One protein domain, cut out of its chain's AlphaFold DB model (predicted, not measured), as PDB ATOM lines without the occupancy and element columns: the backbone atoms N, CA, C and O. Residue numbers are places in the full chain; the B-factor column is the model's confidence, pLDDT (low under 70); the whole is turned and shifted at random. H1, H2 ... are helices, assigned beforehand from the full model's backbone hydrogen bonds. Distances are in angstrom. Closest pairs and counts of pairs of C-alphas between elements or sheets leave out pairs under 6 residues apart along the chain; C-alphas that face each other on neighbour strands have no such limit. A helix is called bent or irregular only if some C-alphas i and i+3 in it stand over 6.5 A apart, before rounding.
ATOM      1  N   ARG A   2     109.665 114.891 141.784       30.12
ATOM      2  CA  ARG A   2     108.774 115.158 140.643       30.12
ATOM      3  C   ARG A   2     109.644 115.148 139.386       30.12
ATOM      4  O   ARG A   2     110.766 115.632 139.427       30.12
ATOM      5  N   LYS A   3     109.159 114.513 138.319       32.59
ATOM      6  CA  LYS A   3     109.896 114.279 137.072       32.59
ATOM      7  C   LYS A   3     110.316 115.615 136.439       32.59
ATOM      8  O   LYS A   3     109.502 116.220 135.752       32.59
ATOM      9  N   SER A   4     111.574 116.027 136.610       31.19
ATOM     10  CA  SER A   4     112.235 116.935 135.664       31.19
ATOM     11  C   SER A   4     112.244 116.218 134.312       31.19
ATOM     12  O   SER A   4     112.980 115.244 134.105       31.19
ATOM     13  N   LEU A   5     111.310 116.595 133.441       32.31
ATOM     14  CA  LEU A   5     111.234 116.149 132.054       32.31
ATOM     15  C   LEU A   5     112.298 116.923 131.274       32.31
ATOM     16  O   LEU A   5     111.982 117.830 130.520       32.31
ATOM     17  N   LEU A   6     113.568 116.551 131.455       35.16
ATOM     18  CA  LEU A   6     114.543 116.803 130.403       35.16
ATOM     19  C   LEU A   6     114.139 115.877 129.254       35.16
ATOM     20  O   LEU A   6     114.260 114.650 129.362       35.16
ATOM     21  N   LEU A   7     113.530 116.442 128.215       35.06
ATOM     22  CA  LEU A   7     113.177 115.700 127.015       35.06
ATOM     23  C   LEU A   7     114.487 115.204 126.386       35.06
ATOM     24  O   LEU A   7     115.293 115.991 125.894       35.06
ATOM     25  N   ILE A   8     114.714 113.891 126.417       37.00
ATOM     26  CA  ILE A   8     115.813 113.248 125.694       37.00
ATOM     27  C   ILE A   8     115.538 113.410 124.192       37.00
ATOM     28  O   ILE A   8     114.829 112.609 123.580       37.00
ATOM     29  N   TYR A   9     116.077 114.467 123.585       37.72
ATOM     30  CA  TYR A   9     116.124 114.601 122.133       37.72
ATOM     31  C   TYR A   9     117.235 113.699 121.580       37.72
ATOM     32  O   TYR A   9     118.409 114.067 121.537       37.72
ATOM     33  N   LEU A  10     116.846 112.501 121.139       36.75
ATOM     34  CA  LEU A  10     117.645 111.657 120.251       36.75
ATOM     35  C   LEU A  10     117.574 112.243 118.834       36.75
ATOM     36  O   LEU A  10     116.587 112.053 118.126       36.75
ATOM     37  N   LEU A  11     118.617 112.964 118.424       38.66
ATOM     38  CA  LEU A  11     118.826 113.318 117.019       38.66
ATOM     39  C   LEU A  11     119.363 112.089 116.267       38.66
ATOM     40  O   LEU A  11     120.377 111.529 116.694       38.66
ATOM     41  N   PRO A  12     118.756 111.673 115.141       36.03
ATOM     42  CA  PRO A  12     119.398 110.751 114.221       36.03
ATOM     43  C   PRO A  12     120.467 111.534 113.455       36.03
ATOM     44  O   PRO A  12     120.194 112.183 112.449       36.03
ATOM     45  N   LEU A  13     121.696 111.518 113.958       40.56
ATOM     46  CA  LEU A  13     122.844 111.999 113.205       40.56
ATOM     47  C   LEU A  13     123.307 110.863 112.291       40.56
ATOM     48  O   LEU A  13     124.019 109.959 112.720       40.56
ATOM     49  N   VAL A  14     122.889 110.910 111.022       42.56
ATOM     50  CA  VAL A  14     123.618 110.227 109.949       42.56
ATOM     51  C   VAL A  14     124.894 111.034 109.740       42.56
ATOM     52  O   VAL A  14     124.919 112.005 108.989       42.56
ATOM     53  N   VAL A  15     125.942 110.685 110.481       37.25
ATOM     54  CA  VAL A  15     127.294 111.167 110.207       37.25
ATOM     55  C   VAL A  15     128.013 110.023 109.518       37.25
ATOM     56  O   VAL A  15     128.322 109.014 110.145       37.25
ATOM     57  N   TYR A  16     128.299 110.191 108.230       42.44
ATOM     58  CA  TYR A  16     129.376 109.448 107.592       42.44
ATOM     59  C   TYR A  16     130.688 109.905 108.241       42.44
ATOM     60  O   TYR A  16     131.286 110.897 107.836       42.44
ATOM     61  N   SER A  17     131.098 109.222 109.308       37.31
ATOM     62  CA  SER A  17     132.422 109.350 109.911       37.31
ATOM     63  C   SER A  17     133.114 108.017 109.715       37.31
ATOM     64  O   SER A  17     132.732 107.023 110.331       37.31
ATOM     65  N   GLN A  18     134.145 107.989 108.876       42.72
ATOM     66  CA  GLN A  18     135.090 106.880 108.887       42.72
ATOM     67  C   GLN A  18     135.652 106.721 110.316       42.72
ATOM     68  O   GLN A  18     136.030 107.714 110.938       42.72
ATOM     69  N   GLY A  19     135.653 105.495 110.853       55.47
ATOM     70  CA  GLY A  19     136.436 105.133 112.045       55.47
ATOM     71  C   GLY A  19     135.703 104.822 113.360       55.47
ATOM     72  O   GLY A  19     136.385 104.630 114.363       55.47
ATOM     73  N   VAL A  20     134.366 104.741 113.417       60.06
ATOM     74  CA  VAL A  20     133.673 104.245 114.629       60.06
ATOM     75  C   VAL A  20     133.576 102.716 114.578       60.06
ATOM     76  O   VAL A  20     133.065 102.168 113.605       60.06
ATOM     77  N   ASP A  21     134.055 102.028 115.621       73.88
ATOM     78  CA  ASP A  21     133.885 100.577 115.782       73.88
ATOM     79  C   ASP A  21     132.381 100.226 115.720       73.88
ATOM     80  O   ASP A  21     131.614 100.723 116.556       73.88
ATOM     81  N   PRO A  22     131.930  99.374 114.776       77.94
ATOM     82  CA  PRO A  22     130.528  98.966 114.660       77.94
ATOM     83  C   PRO A  22     129.939  98.414 115.966       77.94
ATOM     84  O   PRO A  22     128.740  98.540 116.229       77.94
ATOM     85  N   THR A  23     130.787  97.830 116.815       85.69
ATOM     86  CA  THR A  23     130.421  97.345 118.148       85.69
ATOM     87  C   THR A  23     130.054  98.500 119.077       85.69
ATOM     88  O   THR A  23     129.039  98.425 119.770       85.69
ATOM     89  N   TYR A  24     130.822  99.594 119.059       91.00
ATOM     90  CA  TYR A  24     130.562 100.776 119.881       91.00
ATOM     91  C   TYR A  24     129.219 101.413 119.529       91.00
ATOM     92  O   TYR A  24     128.403 101.685 120.409       91.00
ATOM     93  N   GLU A  25     128.974 101.643 118.237       86.06
ATOM     94  CA  GLU A  25     127.744 102.287 117.775       86.06
ATOM     95  C   GLU A  25     126.505 101.467 118.159       86.06
ATOM     96  O   GLU A  25     125.496 102.023 118.609       86.06
ATOM     97  N   ARG A  26     126.587 100.136 118.037       89.88
ATOM     98  CA  ARG A  26     125.511  99.223 118.429       89.88
ATOM     99  C   ARG A  26     125.216  99.294 119.927       89.88
ATOM    100  O   ARG A  26     124.054  99.462 120.300       89.88
ATOM    101  N   GLU A  27     126.236  99.188 120.779       91.00
ATOM    102  CA  GLU A  27     126.034  99.246 122.234       91.00
ATOM    103  C   GLU A  27     125.565 100.637 122.686       91.00
ATOM    104  O   GLU A  27     124.694 100.743 123.548       91.00
ATOM    105  N   TYR A  28     126.037 101.710 122.046       91.12
ATOM    106  CA  TYR A  28     125.533 103.061 122.290       91.12
ATOM    107  C   TYR A  28     124.036 103.173 121.973       91.12
ATOM    108  O   TYR A  28     123.256 103.633 122.810       91.12
ATOM    109  N   LYS A  29     123.606 102.708 120.788       89.88
ATOM    110  CA  LYS A  29     122.190 102.703 120.382       89.88
ATOM    111  C   LYS A  29     121.331 101.903 121.361       89.88
ATOM    112  O   LYS A  29     120.240 102.346 121.719       89.88
ATOM    113  N   ARG A  30     121.836 100.761 121.835       92.06
ATOM    114  CA  ARG A  30     121.183  99.945 122.865       92.06
ATOM    115  C   ARG A  30     121.045 100.704 124.187       92.06
ATOM    116  O   ARG A  30     119.944 100.765 124.725       92.06
ATOM    117  N   GLY A  31     122.118 101.321 124.681       89.62
ATOM    118  CA  GLY A  31     122.092 102.125 125.906       89.62
ATOM    119  C   GLY A  31     121.115 103.301 125.820       89.62
ATOM    120  O   GLY A  31     120.305 103.508 126.721       89.62
ATOM    121  N   ALA A  32     121.104 104.021 124.696       83.69
ATOM    122  CA  ALA A  32     120.160 105.111 124.457       83.69
ATOM    123  C   ALA A  32     118.695 104.628 124.389       83.69
ATOM    124  O   ALA A  32     117.795 105.293 124.911       83.69
ATOM    125  N   ALA A  33     118.440 103.459 123.790       83.00
ATOM    126  CA  ALA A  33     117.111 102.850 123.766       83.00
ATOM    127  C   ALA A  33     116.628 102.453 125.172       83.00
ATOM    128  O   ALA A  33     115.461 102.681 125.492       83.00
ATOM    129  N   LEU A  34     117.517 101.939 126.029       85.94
ATOM    130  CA  LEU A  34     117.208 101.631 127.430       85.94
ATOM    131  C   LEU A  34     116.856 102.899 128.225       85.94
ATOM    132  O   LEU A  34     115.827 102.921 128.903       85.94
ATOM    133  N   CYS A  35     117.608 103.995 128.047       78.75
ATOM    134  CA  CYS A  35     117.249 105.304 128.612       78.75
ATOM    135  C   CYS A  35     115.845 105.752 128.180       78.75
ATOM    136  O   CYS A  35     115.073 106.250 128.999       78.75
ATOM    137  N   LYS A  36     115.493 105.557 126.902       79.81
ATOM    138  CA  LYS A  36     114.166 105.899 126.365       79.81
ATOM    139  C   LYS A  36     113.055 105.004 126.927       79.81
ATOM    140  O   LYS A  36     111.948 105.484 127.149       79.81
ATOM    141  N   ALA A  37     113.346 103.727 127.163       84.81
ATOM    142  CA  ALA A  37     112.417 102.764 127.752       84.81
ATOM    143  C   ALA A  37     112.241 102.935 129.274       84.81
ATOM    144  O   ALA A  37     111.336 102.338 129.853       84.81
ATOM    145  N   GLY A  38     113.073 103.758 129.921       86.25
ATOM    146  CA  GLY A  38     113.060 103.969 131.369       86.25
ATOM    147  C   GLY A  38     113.846 102.923 132.168       86.25
ATOM    148  O   GLY A  38     113.819 102.966 133.397       86.25
ATOM    149  N   ASP A  39     114.566 102.016 131.501       92.19
ATOM    150  CA  ASP A  39     115.494 101.081 132.144       92.19
ATOM    151  C   ASP A  39     116.863 101.748 132.342       92.19
ATOM    152  O   ASP A  39     117.819 101.551 131.589       92.19
ATOM    153  N   PHE A  40     116.940 102.605 133.358       92.56
ATOM    154  CA  PHE A  40     118.140 103.392 133.639       92.56
ATOM    155  C   PHE A  40     119.286 102.550 134.210       92.56
ATOM    156  O   PHE A  40     120.444 102.820 133.910       92.56
ATOM    157  N   ALA A  41     118.984 101.509 134.992       94.19
ATOM    158  CA  ALA A  41     120.009 100.615 135.525       94.19
ATOM    159  C   ALA A  41     120.681  99.820 134.394       94.19
ATOM    160  O   ALA A  41     121.911  99.804 134.310       94.19
ATOM    161  N   GLY A  42     119.889  99.254 133.476       93.94
ATOM    162  CA  GLY A  42     120.411  98.596 132.280       93.94
ATOM    163  C   GLY A  42     121.194  99.554 131.380       93.94
ATOM    164  O   GLY A  42     122.261  99.197 130.878       93.94
ATOM    165  N   ALA A  43     120.715 100.793 131.215       93.88
ATOM    166  CA  ALA A  43     121.419 101.809 130.437       93.88
ATOM    167  C   ALA A  43     122.805 102.143 131.017       93.88
ATOM    168  O   ALA A  43     123.775 102.179 130.263       93.88
ATOM    169  N   ILE A  44     122.926 102.323 132.340       96.38
ATOM    170  CA  ILE A  44     124.215 102.539 133.021       96.38
ATOM    171  C   ILE A  44     125.168 101.377 132.725       96.38
ATOM    172  O   ILE A  44     126.300 101.608 132.298       96.38
ATOM    173  N   THR A  45     124.718 100.129 132.890       96.31
ATOM    174  CA  THR A  45     125.548  98.942 132.636       96.31
ATOM    175  C   THR A  45     126.070  98.906 131.200       96.31
ATOM    176  O   THR A  45     127.264  98.699 130.992       96.31
ATOM    177  N   VAL A  46     125.204  99.154 130.212       95.50
ATOM    178  CA  VAL A  46     125.574  99.114 128.786       95.50
ATOM    179  C   VAL A  46     126.478 100.286 128.389       95.50
ATOM    180  O   VAL A  46     127.406 100.106 127.603       95.50
ATOM    181  N   LEU A  47     126.244 101.484 128.932       95.00
ATOM    182  CA  LEU A  47     126.989 102.691 128.559       95.00
ATOM    183  C   LEU A  47     128.349 102.812 129.264       95.00
ATOM    184  O   LEU A  47     129.248 103.444 128.721       95.00
ATOM    185  N   THR A  48     128.536 102.193 130.435       96.75
ATOM    186  CA  THR A  48     129.787 102.270 131.221       96.75
ATOM    187  C   THR A  48     131.057 101.936 130.419       96.75
ATOM    188  O   THR A  48     131.981 102.745 130.415       96.75
ATOM    189  N   PRO A  49     131.163 100.803 129.695       95.69
ATOM    190  CA  PRO A  49     132.376 100.516 128.925       95.69
ATOM    191  C   PRO A  49     132.615 101.532 127.799       95.69
ATOM    192  O   PRO A  49     133.754 101.716 127.371       95.69
ATOM    193  N   LEU A  50     131.563 102.208 127.330       94.31
ATOM    194  CA  LEU A  50     131.611 103.176 126.237       94.31
ATOM    195  C   LEU A  50     132.138 104.550 126.677       94.31
ATOM    196  O   LEU A  50     132.521 105.354 125.824       94.31
ATOM    197  N   THR A  51     132.215 104.816 127.985       94.50
ATOM    198  CA  THR A  51     132.807 106.044 128.536       94.50
ATOM    199  C   THR A  51     134.318 105.922 128.770       94.50
ATOM    200  O   THR A  51     134.952 106.869 129.223       94.50
ATOM    201  N   ALA A  52     134.960 104.804 128.408       92.56
ATOM    202  CA  ALA A  52     136.404 104.620 128.581       92.56
ATOM    203  C   ALA A  52     137.254 105.680 127.839       92.56
ATOM    204  O   ALA A  52     136.886 106.162 126.763       92.56
ATOM    205  N   ARG A  53     138.436 106.016 128.387       90.12
ATOM    206  CA  ARG A  53     139.353 107.048 127.843       90.12
ATOM    207  C   ARG A  53     139.797 106.801 126.399       90.12
ATOM    208  O   ARG A  53     139.998 107.757 125.663       90.12
ATOM    209  N   LYS A  54     139.887 105.533 125.985       88.75
ATOM    210  CA  LYS A  54     140.290 105.134 124.626       88.75
ATOM    211  C   LYS A  54     139.338 105.605 123.517       88.75
ATOM    212  O   LYS A  54     139.744 105.645 122.364       88.75
ATOM    213  N   TYR A  55     138.089 105.945 123.844       88.69
ATOM    214  CA  TYR A  55     137.110 106.417 122.865       88.69
ATOM    215  C   TYR A  55     137.106 107.947 122.794       88.69
ATOM    216  O   TYR A  55     136.754 108.620 123.765       88.69
ATOM    217  N   THR A  56     137.483 108.494 121.640       83.06
ATOM    218  CA  THR A  56     137.579 109.948 121.387       83.06
ATOM    219  C   THR A  56     136.711 110.423 120.218       83.06
ATOM    220  O   THR A  56     136.668 111.611 119.921       83.06
ATOM    221  N   HIS A  57     135.989 109.514 119.558       83.25
ATOM    222  CA  HIS A  57     135.137 109.834 118.412       83.25
ATOM    223  C   HIS A  57     133.826 110.538 118.821       83.25
ATOM    224  O   HIS A  57     133.423 110.547 119.986       83.25
ATOM    225  N   SER A  58     133.074 111.020 117.830       80.88
ATOM    226  CA  SER A  58     131.869 111.855 117.989       80.88
ATOM    227  C   SER A  58     130.752 111.287 118.883       80.88
ATOM    228  O   SER A  58     130.036 112.067 119.507       80.88
ATOM    229  N   LEU A  59     130.597 109.959 118.988       85.56
ATOM    230  CA  LEU A  59     129.595 109.328 119.870       85.56
ATOM    231  C   LEU A  59     129.989 109.270 121.357       85.56
ATOM    232  O   LEU A  59     129.113 109.143 122.212       85.56
ATOM    233  N   ALA A  60     131.277 109.386 121.687       88.75
ATOM    234  CA  ALA A  60     131.770 109.253 123.054       88.75
ATOM    235  C   ALA A  60     131.166 110.259 124.056       88.75
ATOM    236  O   ALA A  60     130.724 109.813 125.121       88.75
ATOM    237  N   PRO A  61     131.048 111.570 123.758       91.38
ATOM    238  CA  PRO A  61     130.392 112.504 124.677       91.38
ATOM    239  C   PRO A  61     128.907 112.179 124.899       91.38
ATOM    240  O   PRO A  61     128.403 112.343 126.007       91.38
ATOM    241  N   PHE A  62     128.209 111.627 123.901       91.81
ATOM    242  CA  PHE A  62     126.817 111.205 124.078       91.81
ATOM    243  C   PHE A  62     126.688 110.003 125.016       91.81
ATOM    244  O   PHE A  62     125.719 109.937 125.770       91.81
ATOM    245  N   ALA A  63     127.635 109.060 124.992       92.81
ATOM    246  CA  ALA A  63     127.640 107.942 125.934       92.81
ATOM    247  C   ALA A  63     127.792 108.433 127.382       92.81
ATOM    248  O   ALA A  63     127.025 108.005 128.241       92.81
ATOM    249  N   HIS A  64     128.701 109.386 127.632       95.75
ATOM    250  CA  HIS A  64     128.856 110.019 128.949       95.75
ATOM    251  C   HIS A  64     127.565 110.730 129.369       95.75
ATOM    252  O   HIS A  64     127.067 110.512 130.467       95.75
ATOM    253  N   TYR A  65     126.972 111.516 128.467       94.44
ATOM    254  CA  TYR A  65     125.754 112.274 128.745       94.44
ATOM    255  C   TYR A  65     124.553 111.379 129.088       94.44
ATOM    256  O   TYR A  65     123.879 111.598 130.093       94.44
ATOM    257  N   TYR A  66     124.289 110.337 128.290       91.06
ATOM    258  CA  TYR A  66     123.189 109.408 128.570       91.06
ATOM    259  C   TYR A  66     123.432 108.561 129.814       91.06
ATOM    260  O   TYR A  66     122.477 108.268 130.533       91.06
ATOM    261  N   TRP A  67     124.689 108.211 130.092       97.19
ATOM    262  CA  TRP A  67     125.058 107.539 131.330       97.19
ATOM    263  C   TRP A  67     124.747 108.430 132.538       97.19
ATOM    264  O   TRP A  67     124.075 107.984 133.465       97.19
ATOM    265  N   SER A  68     125.134 109.710 132.494       95.56
ATOM    266  CA  SER A  68     124.849 110.685 133.556       95.56
ATOM    267  C   SER A  68     123.351 110.894 133.760       95.56
ATOM    268  O   SER A  68     122.864 110.874 134.889       95.56
ATOM    269  N   LEU A  69     122.579 111.011 132.676       89.62
ATOM    270  CA  LEU A  69     121.120 111.091 132.760       89.62
ATOM    271  C   LEU A  69     120.507 109.855 133.428       89.62
ATOM    272  O   LEU A  69     119.615 109.990 134.264       89.62
ATOM    273  N   ALA A  70     120.972 108.655 133.083       91.00
ATOM    274  CA  ALA A  70     120.501 107.430 133.712       91.00
ATOM    275  C   ALA A  70     120.876 107.384 135.206       91.00
ATOM    276  O   ALA A  70     120.017 107.096 136.043       91.00
ATOM    277  N   ALA A  71     122.108 107.768 135.555       95.25
ATOM    278  CA  ALA A  71     122.573 107.880 136.937       95.25
ATOM    279  C   ALA A  71     121.690 108.839 137.759       95.25
ATOM    280  O   ALA A  71     121.179 108.442 138.811       95.25
ATOM    281  N   LEU A  72     121.381 110.030 137.231       89.19
ATOM    282  CA  LEU A  72     120.436 110.983 137.832       89.19
ATOM    283  C   LEU A  72     119.060 110.370 138.099       89.19
ATOM    284  O   LEU A  72     118.505 110.520 139.188       89.19
ATOM    285  N   LYS A  73     118.500 109.644 137.125       88.81
ATOM    286  CA  LYS A  73     117.181 109.004 137.268       88.81
ATOM    287  C   LYS A  73     117.166 107.875 138.299       88.81
ATOM    288  O   LYS A  73     116.095 107.539 138.800       88.81
ATOM    289  N   THR A  74     118.334 107.346 138.655       90.81
ATOM    290  CA  THR A  74     118.523 106.359 139.731       90.81
ATOM    291  C   THR A  74     119.024 106.964 141.048       90.81
ATOM    292  O   THR A  74     119.408 106.218 141.943       90.81
ATOM    293  N   ASN A  75     118.994 108.297 141.193       91.06
ATOM    294  CA  ASN A  75     119.443 109.030 142.385       91.06
ATOM    295  C   ASN A  75     120.941 108.852 142.720       91.06
ATOM    296  O   ASN A  75     121.344 108.955 143.877       91.06
ATOM    297  N   ARG A  76     121.778 108.598 141.707       94.44
ATOM    298  CA  ARG A  76     123.241 108.485 141.824       94.44
ATOM    299  C   ARG A  76     123.909 109.820 141.477       94.44
ATOM    300  O   ARG A  76     124.531 109.967 140.424       94.44
ATOM    301  N   LEU A  77     123.706 110.825 142.330       92.19
ATOM    302  CA  LEU A  77     124.073 112.220 142.044       92.19
ATOM    303  C   LEU A  77     125.585 112.421 141.884       92.19
ATOM    304  O   LEU A  77     126.025 112.949 140.863       92.19
ATOM    305  N   SER A  78     126.380 111.926 142.835       94.12
ATOM    306  CA  SER A  78     127.838 112.097 142.826       94.12
ATOM    307  C   SER A  78     128.504 111.377 141.646       94.12
ATOM    308  O   SER A  78     129.376 111.941 140.989       94.12
ATOM    309  N   GLU A  79     128.036 110.169 141.315       95.88
ATOM    310  CA  GLU A  79     128.447 109.419 140.119       95.88
ATOM    311  C   GLU A  79     128.124 110.197 138.833       95.88
ATOM    312  O   GLU A  79     128.988 110.376 137.971       95.88
ATOM    313  N   SER A  80     126.896 110.718 138.713       96.81
ATOM    314  CA  SER A  80     126.499 111.530 137.560       96.81
ATOM    315  C   SER A  80     127.367 112.778 137.415       96.81
ATOM    316  O   SER A  80     127.821 113.078 136.309       96.81
ATOM    317  N   ARG A  81     127.621 113.491 138.520       97.00
ATOM    318  CA  ARG A  81     128.474 114.685 138.549       97.00
ATOM    319  C   ARG A  81     129.876 114.363 138.049       97.00
ATOM    320  O   ARG A  81     130.363 115.051 137.158       97.00
ATOM    321  N   GLN A  82     130.502 113.305 138.567       96.94
ATOM    322  CA  GLN A  82     131.833 112.871 138.129       96.94
ATOM    323  C   GLN A  82     131.871 112.566 136.627       96.94
ATOM    324  O   GLN A  82     132.791 112.997 135.935       96.94
ATOM    325  N   MET A  83     130.849 111.886 136.100       97.81
ATOM    326  CA  MET A  83     130.773 111.574 134.671       97.81
ATOM    327  C   MET A  83     130.561 112.823 133.798       97.81
ATOM    328  O   MET A  83     131.161 112.931 132.729       97.81
ATOM    329  N   LEU A  84     129.756 113.792 134.249       97.62
ATOM    330  CA  LEU A  84     129.569 115.073 133.549       97.62
ATOM    331  C   LEU A  84     130.850 115.919 133.571       97.62
ATOM    332  O   LEU A  84     131.197 116.526 132.559       97.62
ATOM    333  N   MET A  85     131.586 115.916 134.685       97.12
ATOM    334  CA  MET A  85     132.901 116.559 134.780       97.12
ATOM    335  C   MET A  85     133.904 115.922 133.821       97.12
ATOM    336  O   MET A  85     134.567 116.627 133.065       97.12
ATOM    337  N   GLN A  86     133.951 114.588 133.782       96.69
ATOM    338  CA  GLN A  86     134.791 113.846 132.847       96.69
ATOM    339  C   GLN A  86     134.424 114.142 131.386       96.69
ATOM    340  O   GLN A  86     135.311 114.262 130.540       96.69
ATOM    341  N   LEU A  87     133.129 114.262 131.071       96.50
ATOM    342  CA  LEU A  87     132.658 114.670 129.747       96.50
ATOM    343  C   LEU A  87     133.205 116.056 129.396       96.50
ATOM    344  O   LEU A  87     133.799 116.216 128.332       96.50
ATOM    345  N   ARG A  88     133.045 117.032 130.296       96.12
ATOM    346  CA  ARG A  88     133.471 118.422 130.090       96.12
ATOM    347  C   ARG A  88     134.982 118.553 129.903       96.12
ATOM    348  O   ARG A  88     135.416 119.298 129.034       96.12
ATOM    349  N   GLU A  89     135.765 117.798 130.669       95.44
ATOM    350  CA  GLU A  89     137.228 117.755 130.555       95.44
ATOM    351  C   GLU A  89     137.683 117.146 129.221       95.44
ATOM    352  O   GLU A  89     138.594 117.652 128.573       95.44
ATOM    353  N   ARG A  90     137.043 116.054 128.789       95.00
ATOM    354  CA  ARG A  90     137.476 115.300 127.601       95.00
ATOM    355  C   ARG A  90     136.936 115.841 126.287       95.00
ATOM    356  O   ARG A  90     137.540 115.602 125.245       95.00
ATOM    357  N   PHE A  91     135.782 116.496 126.322       95.31
ATOM    358  CA  PHE A  91     135.073 116.985 125.143       95.31
ATOM    359  C   PHE A  91     134.634 118.446 125.344       95.31
ATOM    360  O   PHE A  91     133.432 118.723 125.282       95.31
ATOM    361  N   PRO A  92     135.573 119.384 125.589       94.81
ATOM    362  CA  PRO A  92     135.253 120.775 125.933       94.81
ATOM    363  C   PRO A  92     134.429 121.494 124.853       94.81
ATOM    364  O   PRO A  92     133.542 122.278 125.180       94.81
ATOM    365  N   ASP A  93     134.635 121.151 123.579       91.38
ATOM    366  CA  ASP A  93     133.939 121.759 122.433       91.38
ATOM    367  C   ASP A  93     132.628 121.043 122.054       91.38
ATOM    368  O   ASP A  93     132.090 121.214 120.953       91.38
ATOM    369  N   TRP A  94     132.102 120.173 122.923       93.12
ATOM    370  CA  TRP A  94     130.886 119.433 122.605       93.12
ATOM    371  C   TRP A  94     129.686 120.376 122.459       93.12
ATOM    372  O   TRP A  94     129.344 121.128 123.366       93.12
ATOM    373  N   LYS A  95     128.975 120.280 121.326       87.56
ATOM    374  CA  LYS A  95     127.868 121.183 120.945       87.56
ATOM    375  C   LYS A  95     126.717 121.284 121.960       87.56
ATOM    376  O   LYS A  95     125.885 122.175 121.838       87.56
TER     377      LYS A  95
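What this domain is: This is residues 2 to 95 of the 561 residues of the protein "Peripla_BP_6 domain-containing protein" of Runella slithyformis (strain ATCC 29530 / DSM 19594 / LMG 11500 / NCIMB 11436 / LSU 4) (UniProt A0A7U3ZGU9). What does the model look like? The longest helix, H1, packs side by side with H2 and H3 in a three-helix bundle that runs up and down, each helix running against the one before it, and H4 packs along H3 as a fourth helix, away from H1 and H2. A long stretch with no named element, residues 2 to 21, is drawn out past the helices and makes the longest axis. What is it made of, and how large is it? The printed part has 94 residues with four named helices, in the order H1, H2, H3, H4, and no named strand; the class is all helix. The whole is compact, with a radius of gyration of the C-alphas of 12.7 A, yet elongated in outline, spanning 42 by 27 by 23 A.

Where its parts are: Where is the longest helix? H1 holds residues 22 to 37 and is 22.7 A long, from C-alpha 22 at (130.528, 98.966, 114.660) to C-alpha 37 at (112.417, 102.764, 127.752). Where are the others? H2 holds residues 40 to 51 and measures 15.8 A. H3 holds residues 60 to 73, 20.4 A long, and H4 holds residues 77 to 90, 19.9 A long, ending with C-alpha 90 at (137.476, 115.300, 127.601). Is any helix uneven? H2 is only just irregular: C-alphas 46 and 49 are 6.9 A apart, and its line is a rough one.

How they stand to each other: What touches H1? H1 and H2 form a helical hairpin and touch at a shallow tilt of 26 degrees, opposite ways; their closest C-alphas, of Gly 31 and Ala 43, are 4.6 A apart. H1 touches H3 with residues 28 to 35 alone, at a shallow tilt of 26 degrees, the same way; the closest C-alphas, of Cys 35 and Ala 70, are 6.4 A apart. What else meets the hub, H3? H2 and H3 touch as a helical hairpin at a shallow tilt of 27 degrees, opposite ways, with the C-alphas of Phe 40 and Ala 70 closest at 4.7 A. H3 and H4 touch as a helical hairpin at a shallow tilt of 14 degrees, opposite ways, with the C-alphas of Ser 68 and Ser 80 closest at 4.4 A. What stays apart, and how are the backbones? H4 is apart from H1 and from H2. In H1, H3 and H4 every O i to N i+4 pair is within hydrogen-bond range; in H2, 6 of 8 are.

The domain as a whole: How far does it reach? The two C-alphas farthest apart, of Arg 2 and Gln 18, are 42.1 A from each other. How are the helices linked? The printed part has no cut; the links H1 to H2 and H3 to H4 are tight, and H2 to H3 is short. Where is confidence low? The mean pLDDT of the printed part is 80.7, and residues 2 to 20 are under 70.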